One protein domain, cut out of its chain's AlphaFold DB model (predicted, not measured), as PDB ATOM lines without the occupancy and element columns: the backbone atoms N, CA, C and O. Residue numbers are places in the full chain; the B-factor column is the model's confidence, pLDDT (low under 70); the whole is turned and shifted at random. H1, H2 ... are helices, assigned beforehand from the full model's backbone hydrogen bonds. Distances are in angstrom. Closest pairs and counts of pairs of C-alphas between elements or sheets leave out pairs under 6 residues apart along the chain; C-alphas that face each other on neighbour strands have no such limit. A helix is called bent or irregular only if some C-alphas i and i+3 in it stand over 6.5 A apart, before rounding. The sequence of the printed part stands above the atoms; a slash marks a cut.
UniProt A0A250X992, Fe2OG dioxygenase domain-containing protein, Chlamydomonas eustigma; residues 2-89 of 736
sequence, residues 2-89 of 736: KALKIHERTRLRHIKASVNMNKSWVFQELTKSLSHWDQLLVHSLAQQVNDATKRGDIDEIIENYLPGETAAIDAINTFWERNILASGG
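What this domain is: This is residues 2 to 89 of the 736 residues of the protein "Fe2OG dioxygenase domain-containing protein" of Chlamydomonas eustigma (UniProt A0A250X992). Look for a small head of four helices from which a fifth helix, H1, sticks out as an arm with its residues 2 to 14. In the head H2, H3, H4 and H5 follow one another round a ring: H5, the longest helix, runs beside H2 in the opposite direction, H3 crosses H2 at a steep angle, and H4 folds back from H3 and completes the ring near H5. The printed part has 88 residues with five named helices, in the order H1, H2, H3, H4, H5, and no named strand; the class is all helix. The whole is loose, with a radius of gyration of the C-alphas of 15.4 A, and its C-alphas span 51 by 25 by 20 A, the arm adding to the length.

Where its parts are: Begin with H5, residues 70 to 86; find C-alpha 70 at (200.100, 241.651, 178.636) and go 24.3 A to C-alpha 86 at (200.575, 262.673, 190.841). H2 is residues 23 to 33 and measures 15.4 A from first to last C-alpha. Read on to H3, residues 39 to 51, which measures 18.3 A, and then to H4, residues 55 to 65, which measures 15.5 A. Now go back to the first printed residue for H1, residues 2 to 16: its C-alpha 2 is at (224.760, 269.014, 197.924), and from there the helix runs 20.4 A to C-alpha 16. None of the five helices is bent.

How they stand to each other: Start at H5, whose centre is the nearest to the mean of the C-alphas, at 3.3 A. H5 and H2 touch at a shallow tilt of 20 degrees, opposite ways; their closest C-alphas, those of Ser 33 and Ala 72, are 5.3 A apart. From H2 look to H3: the two touch at a steep tilt of 49 degrees, opposite ways, and their closest C-alphas, those of Phe 27 and Ala 46, are 5.1 A apart. H3 and H4 form a helical hairpin at a shallow tilt of 17 degrees; they only just touch, with 3 pairs of C-alphas within 8 A, and H3 does so with residues 48 to 49 alone. The closest C-alphas there, those of Val 49 and Ile 58, are 6.5 A apart. H4 and H5 are close but not clearly touching, at a shallow tilt of 21 degrees, opposite ways, with the closest C-alphas, those of Ile 62 and Ile 73, 6.7 A apart. Two of the three touching pairs are at a shallow tilt, and the packing is mostly aligned, but only just. H1 touches no helix; it is close to H5 but not clearly touching it, with the closest C-alphas, those of Lys 16 and Ala 86, 7.7 A apart. H1 is apart from H2, H3 and H4, and H2 is apart from H4. In H1, H2, H3, H4 and H5 every O i to N i+4 pair of the backbone is within hydrogen-bond range.

The domain as a whole: Residues 2 to 14 of H1 stand free; the body without them has 75 residues and spans 34 by 23 by 19 A. The two C-alphas farthest apart are those of Lys 2 and Asp 38, at 52.6 A. The printed part runs from residue 2 to 89 with no cut. The links from H2 to H3, H3 to H4 and H4 to H5 are tight, that from H1 to H2 is short, and none is long. Check the B-factor column: the mean pLDDT of the printed part is 72.5, residues 2 to 22 and 84 to 89 are under 70, and the mean of H1 is 41.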
ATOM      1  N   LYS A   2     225.686 267.918 198.315       40.16
ATOM      2  CA  LYS A   2     224.760 269.014 197.924       40.16
ATOM      3  C   LYS A   2     224.459 269.077 196.413       40.16
ATOM      4  O   LYS A   2     223.309 269.280 196.055       40.16
ATOM      5  N   ALA A   3     225.441 268.815 195.546       40.81
ATOM      6  CA  ALA A   3     225.241 268.793 194.087       40.81
ATOM      7  C   ALA A   3     224.370 267.610 193.607       40.81
ATOM      8  O   ALA A   3     223.484 267.798 192.782       40.81
ATOM      9  N   LEU A   4     224.542 266.425 194.208       41.75
ATOM     10  CA  LEU A   4     223.690 265.249 193.975       41.75
ATOM     11  C   LEU A   4     222.232 265.508 194.383       41.75
ATOM     12  O   LEU A   4     221.333 265.251 193.595       41.75
ATOM     13  N   LYS A   5     221.999 266.149 195.538       44.75
ATOM     14  CA  LYS A   5     220.649 266.549 195.975       44.75
ATOM     15  C   LYS A   5     220.001 267.609 195.083       44.75
ATOM     16  O   LYS A   5     218.778 267.687 195.039       44.75
ATOM     17  N   ILE A   6     220.787 268.441 194.398       46.38
ATOM     18  CA  ILE A   6     220.269 269.430 193.443       46.38
ATOM     19  C   ILE A   6     219.937 268.742 192.121       46.38
ATOM     20  O   ILE A   6     218.844 268.945 191.615       46.38
ATOM     21  N   HIS A   7     220.802 267.864 191.614       40.56
ATOM     22  CA  HIS A   7     220.551 267.117 190.381       40.56
ATOM     23  C   HIS A   7     219.353 266.161 190.515       40.56
ATOM     24  O   HIS A   7     218.513 266.084 189.626       40.56
ATOM     25  N   GLU A   8     219.202 265.523 191.673       42.88
ATOM     26  CA  GLU A   8     218.064 264.664 192.009       42.88
ATOM     27  C   GLU A   8     216.772 265.475 192.210       42.88
ATOM     28  O   GLU A   8     215.712 265.067 191.748       42.88
ATOM     29  N   ARG A   9     216.852 266.690 192.778       46.19
ATOM     30  CA  ARG A   9     215.714 267.628 192.849       46.19
ATOM     31  C   ARG A   9     215.331 268.209 191.492       46.19
ATOM     32  O   ARG A   9     214.147 268.423 191.267       46.19
ATOM     33  N   THR A  10     216.280 268.458 190.596       42.94
ATOM     34  CA  THR A  10     216.006 268.938 189.232       42.94
ATOM     35  C   THR A  10     215.445 267.810 188.368       42.94
ATOM     36  O   THR A  10     214.491 268.035 187.631       42.94
ATOM     37  N   ARG A  11     215.925 266.573 188.546       40.53
ATOM     38  CA  ARG A  11     215.358 265.362 187.934       40.53
ATOM     39  C   ARG A  11     213.944 265.072 188.450       40.53
ATOM     40  O   ARG A  11     213.055 264.828 187.648       40.53
ATOM     41  N   LEU A  12     213.695 265.201 189.756       40.50
ATOM     42  CA  LEU A  12     212.356 265.070 190.352       40.50
ATOM     43  C   LEU A  12     211.422 266.236 189.996       40.50
ATOM     44  O   LEU A  12     210.217 266.032 189.923       40.50
ATOM     45  N   ARG A  13     211.946 267.443 189.745       40.28
ATOM     46  CA  ARG A  13     211.168 268.579 189.218       40.28
ATOM     47  C   ARG A  13     210.825 268.400 187.743       40.28
ATOM     48  O   ARG A  13     209.705 268.718 187.378       40.28
ATOM     49  N   HIS A  14     211.715 267.826 186.932       36.53
ATOM     50  CA  HIS A  14     211.392 267.439 185.555       36.53
ATOM     51  C   HIS A  14     210.406 266.263 185.490       36.53
ATOM     52  O   HIS A  14     209.544 266.261 184.622       36.53
ATOM     53  N   ILE A  15     210.462 265.327 186.445       38.16
ATOM     54  CA  ILE A  15     209.477 264.237 186.576       38.16
ATOM     55  C   ILE A  15     208.143 264.736 187.166       38.16
ATOM     56  O   ILE A  15     207.106 264.199 186.819       38.16
ATOM     57  N   LYS A  16     208.122 265.780 188.011       36.75
ATOM     58  CA  LYS A  16     206.873 266.427 188.477       36.75
ATOM     59  C   LYS A  16     206.264 267.404 187.467       36.75
ATOM     60  O   LYS A  16     205.084 267.708 187.573       36.75
ATOM     61  N   ALA A  17     207.056 267.914 186.523       32.88
ATOM     62  CA  ALA A  17     206.616 268.826 185.465       32.88
ATOM     63  C   ALA A  17     206.088 268.092 184.221       32.88
ATOM     64  O   ALA A  17     205.759 268.712 183.215       32.88
ATOM     65  N   SER A  18     205.998 266.768 184.265       41.16
ATOM     66  CA  SER A  18     205.329 265.981 183.241       41.16
ATOM     67  C   SER A  18     204.610 264.829 183.911       41.16
ATOM     68  O   SER A  18     205.191 264.140 184.739       41.16
ATOM     69  N   VAL A  19     203.383 264.587 183.453       48.03
ATOM     70  CA  VAL A  19     202.607 263.364 183.667       48.03
ATOM     71  C   VAL A  19     201.616 263.403 184.848       48.03
ATOM     72  O   VAL A  19     201.713 262.636 185.797       48.03
ATOM     73  N   ASN A  20     200.586 264.249 184.730       49.00
ATOM     74  CA  ASN A  20     199.226 263.730 184.904       49.00
ATOM     75  C   ASN A  20     198.911 263.068 183.556       49.00
ATOM     76  O   ASN A  20     198.919 263.758 182.531       49.00
ATOM     77  N   MET A  21     198.803 261.741 183.498       59.88
ATOM     78  CA  MET A  21     198.398 261.112 182.242       59.88
ATOM     79  C   MET A  21     196.918 261.399 182.071       59.88
ATOM     80  O   MET A  21     196.108 261.028 182.915       59.88
ATOM     81  N   ASN A  22     196.570 262.097 180.996       65.06
ATOM     82  CA  ASN A  22     195.179 262.351 180.649       65.06
ATOM     83  C   ASN A  22     194.610 261.133 179.906       65.06
ATOM     84  O   ASN A  22     195.371 260.377 179.298       65.06
ATOM     85  N   LYS A  23     193.278 260.995 179.860       76.38
ATOM     86  CA  LYS A  23     192.545 259.977 179.078       76.38
ATOM     87  C   LYS A  23     193.123 259.738 177.673       76.38
ATOM     88  O   LYS A  23     193.203 258.604 177.216       76.38
ATOM     89  N   SER A  24     193.565 260.809 177.006       79.44
ATOM     90  CA  SER A  24     194.171 260.757 175.668       79.44
ATOM     91  C   SER A  24     195.420 259.867 175.603       79.44
ATOM     92  O   SER A  24     195.604 259.139 174.632       79.44
ATOM     93  N   TRP A  25     196.247 259.850 176.654       88.00
ATOM     94  CA  TRP A  25     197.443 259.009 176.686       88.00
ATOM     95  C   TRP A  25     197.098 257.520 176.800       88.00
ATOM     96  O   TRP A  25     197.607 256.721 176.020       88.00
ATOM     97  N   VAL A  26     196.190 257.146 177.713       86.44
ATOM     98  CA  VAL A  26     195.745 255.740 177.862       86.44
ATOM     99  C   VAL A  26     195.077 255.263 176.601       86.44
ATOM    100  O   VAL A  26     195.341 254.158 176.152       86.44
ATOM    101  N   PHE A  27     194.240 256.109 176.006       88.44
ATOM    102  CA  PHE A  27     193.595 255.791 174.748       88.44
ATOM    103  C   PHE A  27     194.620 255.539 173.639       88.44
ATOM    104  O   PHE A  27     194.504 254.547 172.926       88.44
ATOM    105  N   GLN A  28     195.657 256.373 173.517       86.06
ATOM    106  CA  GLN A  28     196.719 256.169 172.528       86.06
ATOM    107  C   GLN A  28     197.514 254.883 172.771       86.06
ATOM    108  O   GLN A  28     197.787 254.163 171.813       86.06
ATOM    109  N   GLU A  29     197.874 254.567 174.015       88.19
ATOM    110  CA  GLU A  29     198.609 253.332 174.319       88.19
ATOM    111  C   GLU A  29     197.737 252.080 174.176       88.19
ATOM    112  O   GLU A  29     198.178 251.098 173.585       88.19
ATOM    113  N   LEU A  30     196.471 252.127 174.595       88.31
ATOM    114  CA  LEU A  30     195.527 251.031 174.367       88.31
ATOM    115  C   LEU A  30     195.226 250.838 172.881       88.31
ATOM    116  O   LEU A  30     195.122 249.701 172.446       88.31
ATOM    117  N   THR A  31     195.165 251.902 172.079       88.25
ATOM    118  CA  THR A  31     194.980 251.786 170.620       88.25
ATOM    119  C   THR A  31     196.191 251.135 169.946       88.25
ATOM    120  O   THR A  31     196.035 250.405 168.969       88.25
ATOM    121  N   LYS A  32     197.406 251.360 170.467       87.88
ATOM    122  CA  LYS A  32     198.617 250.684 169.978       87.88
ATOM    123  C   LYS A  32     198.633 249.207 170.370       87.88
ATOM    124  O   LYS A  32     198.896 248.364 169.516       87.88
ATOM    125  N   SER A  33     198.349 248.901 171.637       87.50
ATOM    126  CA  SER A  33     198.387 247.531 172.164       87.50
ATOM    127  C   SER A  33     197.222 246.674 171.656       87.50
ATOM    128  O   SER A  33     197.415 245.508 171.332       87.50
ATOM    129  N   LEU A  34     196.031 247.257 171.505       87.38
ATOM    130  CA  LEU A  34     194.802 246.601 171.048       87.38
ATOM    131  C   LEU A  34     194.461 247.000 169.607       87.38
ATOM    132  O   LEU A  34     193.318 247.307 169.284       87.38
ATOM    133  N   SER A  35     195.455 246.991 168.717       81.38
ATOM    134  CA  SER A  35     195.277 247.384 167.306       81.38
ATOM    135  C   SER A  35     194.265 246.527 166.528       81.38
ATOM    136  O   SER A  35     193.793 246.942 165.473       81.38
ATOM    137  N   HIS A  36     193.921 245.344 167.047       84.00
ATOM    138  CA  HIS A  36     192.935 244.426 166.479       84.00
ATOM    139  C   HIS A  36     191.503 244.642 167.010       84.00
ATOM    140  O   HIS A  36     190.579 243.983 166.538       84.00
ATOM    141  N   TRP A  37     191.310 245.535 167.986       86.12
ATOM    142  CA  TRP A  37     189.998 245.870 168.546       86.12
ATOM    143  C   TRP A  37     189.352 247.035 167.795       86.12
ATOM    144  O   TRP A  37     190.031 247.900 167.242       86.12
ATOM    145  N   ASP A  38     188.018 247.090 167.825       85.88
ATOM    146  CA  ASP A  38     187.273 248.256 167.351       85.88
ATOM    147  C   ASP A  38     187.629 249.496 168.191       85.88
ATOM    148  O   ASP A  38     187.653 249.454 169.427       85.88
ATOM    149  N   GLN A  39     187.873 250.621 167.517       80.88
ATOM    150  CA  GLN A  39     188.253 251.889 168.139       80.88
ATOM    151  C   GLN A  39     187.210 252.374 169.152       80.88
ATOM    152  O   GLN A  39     187.577 252.988 170.157       80.88
ATOM    153  N   LEU A  40     185.927 252.067 168.937       77.94
ATOM    154  CA  LEU A  40     184.858 252.409 169.879       77.94
ATOM    155  C   LEU A  40     184.976 251.632 171.200       77.94
ATOM    156  O   LEU A  40     184.785 252.210 172.274       77.94
ATOM    157  N   LEU A  41     185.355 250.350 171.141       82.25
ATOM    158  CA  LEU A  41     185.572 249.518 172.329       82.25
ATOM    159  C   LEU A  41     186.829 249.954 173.084       82.25
ATOM    160  O   LEU A  41     186.788 250.096 174.307       82.25
ATOM    161  N   VAL A  42     187.914 250.261 172.366       87.06
ATOM    162  CA  VAL A  42     189.150 250.798 172.964       87.06
ATOM    163  C   VAL A  42     188.892 252.147 173.640       87.06
ATOM    164  O   VAL A  42     189.393 252.404 174.735       87.06
ATOM    165  N   HIS A  43     188.067 253.002 173.031       82.19
ATOM    166  CA  HIS A  43     187.694 254.291 173.610       82.19
ATOM    167  C   HIS A  43     186.858 254.133 174.887       82.19
ATOM    168  O   HIS A  43     187.098 254.838 175.870       82.19
ATOM    169  N   SER A  44     185.916 253.183 174.899       85.88
ATOM    170  CA  SER A  44     185.129 252.839 176.089       85.88
ATOM    171  C   SER A  44     186.008 252.282 177.214       85.88
ATOM    172  O   SER A  44     185.888 252.709 178.361       85.88
ATOM    173  N   LEU A  45     186.940 251.381 176.892       87.88
ATOM    174  CA  LEU A  45     187.873 250.798 177.858       87.88
ATOM    175  C   LEU A  45     188.807 251.861 178.460       87.88
ATOM    176  O   LEU A  45     188.982 251.923 179.674       87.88
ATOM    177  N   ALA A  46     189.348 252.758 177.629       87.50
ATOM    178  CA  ALA A  46     190.181 253.870 178.088       87.50
ATOM    179  C   ALA A  46     189.420 254.837 179.013       87.50
ATOM    180  O   ALA A  46     190.014 255.392 179.936       87.50
ATOM    181  N   GLN A  47     188.116 255.037 178.784       85.25
ATOM    182  CA  GLN A  47     187.259 255.823 179.675       85.25
ATOM    183  C   GLN A  47     187.080 255.127 181.031       85.25
ATOM    184  O   GLN A  47     187.298 255.759 182.058       85.25
ATOM    185  N   GLN A  48     186.767 253.827 181.049       86.50
ATOM    186  CA  GLN A  48     186.601 253.069 182.298       86.50
ATOM    187  C   GLN A  48     187.891 253.038 183.134       86.50
ATOM    188  O   GLN A  48     187.844 253.235 184.345       86.50
ATOM    189  N   VAL A  49     189.053 252.878 182.489       87.50
ATOM    190  CA  VAL A  49     190.367 252.937 183.157       87.50
ATOM    191  C   VAL A  49     190.667 254.333 183.715       87.50
ATOM    192  O   VAL A  49     191.272 254.456 184.777       87.50
ATOM    193  N   ASN A  50     190.257 255.391 183.014       86.56
ATOM    194  CA  ASN A  50     190.432 256.769 183.472       86.56
ATOM    195  C   ASN A  50     189.524 257.120 184.663       86.56
ATOM    196  O   ASN A  50     189.922 257.919 185.509       86.56
ATOM    197  N   ASP A  51     188.330 256.532 184.721       81.81
ATOM    198  CA  ASP A  51     187.322 256.818 185.748       81.81
ATOM    199  C   ASP A  51     187.455 255.927 186.992       81.81
ATOM    200  O   ASP A  51     186.850 256.212 188.029       81.81
ATOM    201  N   ALA A  52     188.255 254.861 186.913       81.94
ATOM    202  CA  ALA A  52     188.564 254.011 188.050       81.94
ATOM    203  C   ALA A  52     189.159 254.839 189.202       81.94
ATOM    204  O   ALA A  52     190.000 255.719 189.010       81.94
ATOM    205  N   THR A  53     188.733 254.553 190.434       72.94
ATOM    206  CA  THR A  53     189.222 255.267 191.635       72.94
ATOM    207  C   THR A  53     189.935 254.343 192.614       72.94
ATOM    208  O   THR A  53     190.698 254.808 193.468       72.94
ATOM    209  N   LYS A  54     189.749 253.027 192.469       82.31
ATOM    210  CA  LYS A  54     190.385 251.999 193.289       82.31
ATOM    211  C   LYS A  54     191.092 250.974 192.417       82.31
ATOM    212  O   LYS A  54     190.719 250.725 191.279       82.31
ATOM    213  N   ARG A  55     192.096 250.323 193.010       81.81
ATOM    214  CA  ARG A  55     192.858 249.269 192.335       81.81
ATOM    215  C   ARG A  55     191.984 248.069 191.946       81.81
ATOM    216  O   ARG A  55     192.159 247.548 190.857       81.81
ATOM    217  N   GLY A  56     191.005 247.719 192.786       79.44
ATOM    218  CA  GLY A  56     190.061 246.636 192.494       79.44
ATOM    219  C   GLY A  56     189.244 246.861 191.217       79.44
ATOM    220  O   GLY A  56     189.022 245.905 190.489       79.44
ATOM    221  N   ASP A  57     188.890 248.112 190.897       83.75
ATOM    222  CA  ASP A  57     188.151 248.441 189.669       83.75
ATOM    223  C   ASP A  57     189.017 248.159 188.421       83.75
ATOM    224  O   ASP A  57     188.527 247.678 187.406       83.75
ATOM    225  N   ILE A  58     190.328 248.423 188.504       87.50
ATOM    226  CA  ILE A  58     191.287 248.138 187.425       87.50
ATOM    227  C   ILE A  58     191.504 246.634 187.258       87.50
ATOM    228  O   ILE A  58     191.527 246.152 186.127       87.50
ATOM    229  N   ASP A  59     191.659 245.900 188.360       86.25
ATOM    230  CA  ASP A  59     191.864 244.452 188.306       86.25
ATOM    231  C   ASP A  59     190.607 243.749 187.738       86.25
ATOM    232  O   ASP A  59     190.734 242.875 186.883       86.25
ATOM    233  N   GLU A  60     189.398 244.216 188.082       86.75
ATOM    234  CA  GLU A  60     188.132 243.746 187.494       86.75
ATOM    235  C   GLU A  60     188.024 244.071 185.990       86.75
ATOM    236  O   GLU A  60     187.581 243.234 185.201       86.75
ATOM    237  N   ILE A  61     188.466 245.258 185.555       86.62
ATOM    238  CA  ILE A  61     188.522 245.616 184.127       86.62
ATOM    239  C   ILE A  61     189.498 244.699 183.369       86.62
ATOM    240  O   ILE A  61     189.190 244.254 182.262       86.62
ATOM    241  N   ILE A  62     190.659 244.399 183.953       89.12
ATOM    242  CA  ILE A  62     191.658 243.513 183.343       89.12
ATOM    243  C   ILE A  62     191.109 242.087 183.213       89.12
ATOM    244  O   ILE A  62     191.215 241.499 182.137       89.12
ATOM    245  N   GLU A  63     190.490 241.548 184.265       86.06
ATOM    246  CA  GLU A  63     189.918 240.196 184.252       86.06
ATOM    247  C   GLU A  63     188.747 240.058 183.267       86.06
ATOM    248  O   GLU A  63     188.655 239.052 182.562       86.06
ATOM    249  N   ASN A  64     187.884 241.074 183.173       83.00
ATOM    250  CA  ASN A  64     186.687 241.022 182.333       83.00
ATOM    251  C   ASN A  64     186.963 241.280 180.846       83.00
ATOM    252  O   ASN A  64     186.304 240.679 179.996       83.00
ATOM    253  N   TYR A  65     187.897 242.178 180.517       82.06
ATOM    254  CA  TYR A  65     188.085 242.651 179.138       82.06
ATOM    255  C   TYR A  65     189.428 242.267 178.517       82.06
ATOM    256  O   TYR A  65     189.520 242.221 177.292       82.06
ATOM    257  N   LEU A  66     190.468 241.989 179.309       85.88
ATOM    258  CA  LEU A  66     191.832 241.779 178.807       85.88
ATOM    259  C   LEU A  66     192.478 240.455 179.266       85.88
ATOM    260  O   LEU A  66     193.643 240.464 179.678       85.88
ATOM    261  N   PRO A  67     191.807 239.289 179.175       73.38
ATOM    262  CA  PRO A  67     192.447 238.028 179.528       73.38
ATOM    263  C   PRO A  67     193.555 237.682 178.515       73.38
ATOM    264  O   PRO A  67     193.288 237.227 177.407       73.38
ATOM    265  N   GLY A  68     194.816 237.879 178.912       75.56
ATOM    266  CA  GLY A  68     196.002 237.463 178.147       75.56
ATOM    267  C   GLY A  68     196.737 238.565 177.371       75.56
ATOM    268  O   GLY A  68     197.798 238.286 176.816       75.56
ATOM    269  N   GLU A  69     196.249 239.809 177.376       83.00
ATOM    270  CA  GLU A  69     196.873 240.936 176.661       83.00
ATOM    271  C   GLU A  69     197.872 241.703 177.543       83.00
ATOM    272  O   GLU A  69     197.588 242.774 178.086       83.00
ATOM    273  N   THR A  70     199.077 241.148 177.697       82.44
ATOM    274  CA  THR A  70     200.100 241.651 178.636       82.44
ATOM    275  C   THR A  70     200.539 243.092 178.357       82.44
ATOM    276  O   THR A  70     200.710 243.867 179.294       82.44
ATOM    277  N   ALA A  71     200.639 243.501 177.089       83.94
ATOM    278  CA  ALA A  71     201.039 244.863 176.717       83.94
ATOM    279  C   ALA A  71     199.969 245.924 177.044       83.94
ATOM    280  O   ALA A  71     200.299 247.058 177.398       83.94
ATOM    281  N   ALA A  72     198.682 245.575 176.937       85.00
ATOM    282  CA  ALA A  72     197.583 246.462 177.318       85.00
ATOM    283  C   ALA A  72     197.467 246.568 178.848       85.00
ATOM    284  O   ALA A  72     197.294 247.664 179.383       85.00
ATOM    285  N   ILE A  73     197.652 245.445 179.549       89.06
ATOM    286  CA  ILE A  73     197.697 245.386 181.014       89.06
ATOM    287  C   ILE A  73     198.841 246.253 181.561       89.06
ATOM    288  O   ILE A  73     198.626 247.053 182.474       89.06
ATOM    289  N   ASP A  74     200.037 246.166 180.976       87.94
ATOM    290  CA  ASP A  74     201.191 246.976 181.383       87.94
ATOM    291  C   ASP A  74     200.952 248.477 181.169       87.94
ATOM    292  O   ASP A  74     201.321 249.294 182.021       87.94
ATOM    293  N   ALA A  75     200.285 248.859 180.075       86.75
ATOM    294  CA  ALA A  75     199.917 250.249 179.809       86.75
ATOM    295  C   ALA A  75     198.912 250.791 180.844       86.75
ATOM    296  O   ALA A  75     199.095 251.900 181.359       86.75
ATOM    297  N   ILE A  76     197.897 249.997 181.205       88.94
ATOM    298  CA  ILE A  76     196.901 250.342 182.234       88.94
ATOM    299  C   ILE A  76     197.559 250.459 183.614       88.94
ATOM    300  O   ILE A  76     197.335 251.439 184.327       88.94
ATOM    301  N   ASN A  77     198.422 249.510 183.981       87.81
ATOM    302  CA  ASN A  77     199.158 249.545 185.247       87.81
ATOM    303  C   ASN A  77     200.074 250.769 185.337       87.81
ATOM    304  O   ASN A  77     200.063 251.489 186.335       87.81
ATOM    305  N   THR A  78     200.800 251.060 184.258       86.56
ATOM    306  CA  THR A  78     201.687 252.224 184.160       86.56
ATOM    307  C   THR A  78     200.922 253.541 184.301       86.56
ATOM    308  O   THR A  78     201.402 254.474 184.952       86.56
ATOM    309  N   PHE A  79     199.735 253.631 183.697       87.00
ATOM    310  CA  PHE A  79     198.852 254.783 183.837       87.00
ATOM    311  C   PHE A  79     198.382 254.970 185.282       87.00
ATOM    312  O   PHE A  79     198.508 256.062 185.845       87.00
ATOM    313  N   TRP A  80     197.884 253.890 185.886       84.38
ATOM    314  CA  TRP A  80     197.341 253.885 187.240       84.38
ATOM    315  C   TRP A  80     198.377 254.320 188.280       84.38
ATOM    316  O   TRP A  80     198.136 255.225 189.084       84.38
ATOM    317  N   GLU A  81     199.572 253.730 188.228       80.50
ATOM    318  CA  GLU A  81     200.664 254.044 189.151       80.50
ATOM    319  C   GLU A  81     201.100 255.511 189.050       80.50
ATOM    320  O   GLU A  81     201.336 256.173 190.066       80.50
ATOM    321  N   ARG A  82     201.160 256.060 187.830       76.75
ATOM    322  CA  ARG A  82     201.573 257.449 187.589       76.75
ATOM    323  C   ARG A  82     200.540 258.468 188.062       76.75
ATOM    324  O   ARG A  82     200.930 259.458 188.686       76.75
ATOM    325  N   ASN A  83     199.250 258.213 187.858       72.75
ATOM    326  CA  ASN A  83     198.190 259.117 188.320       72.75
ATOM    327  C   ASN A  83     197.986 259.082 189.849       72.75
ATOM    328  O   ASN A  83     197.687 260.117 190.456       72.75
ATOM    329  N   ILE A  84     198.255 257.957 190.520       66.44
ATOM    330  CA  ILE A  84     198.278 257.906 191.996       66.44
ATOM    331  C   ILE A  84     199.480 258.673 192.576       66.44
ATOM    332  O   ILE A  84     199.362 259.365 193.595       66.44
ATOM    333  N   LEU A  85     200.647 258.590 191.931       55.12
ATOM    334  CA  LEU A  85     201.838 259.345 192.338       55.12
ATOM    335  C   LEU A  85     201.649 260.861 192.150       55.12
ATOM    336  O   LEU A  85     202.132 261.641 192.978       55.12
ATOM    337  N   ALA A  86     200.917 261.275 191.110       56.19
ATOM    338  CA  ALA A  86     200.575 262.673 190.841       56.19
ATOM    339  C   ALA A  86     199.569 263.257 191.855       56.19
ATOM    340  O   ALA A  86     199.692 264.423 192.235       56.19
ATOM    341  N   SER A  87     198.636 262.446 192.367       55.72
ATOM    342  CA  SER A  87     197.604 262.850 193.341       55.72
ATOM    343  C   SER A  87     198.058 262.830 194.815       55.72
ATOM    344  O   SER A  87     197.269 263.102 195.719       55.72
ATOM    345  N   GLY A  88     199.343 262.570 195.094       48.59
ATOM    346  CA  GLY A  88     199.919 262.673 196.445       48.59
ATOM    347  C   GLY A  88     199.661 261.470 197.369       48.59
ATOM    348  O   GLY A  88     199.902 261.557 198.574       48.59
ATOM    349  N   GLY A  89     199.230 260.324 196.831       49.78
ATOM    350  CA  GLY A  89     198.807 259.129 197.583       49.78
ATOM    351  C   GLY A  89     199.907 258.249 198.209       49.78
ATOM    352  O   GLY A  89     199.628 257.121 198.621       49.78
TER     353      GLY A  89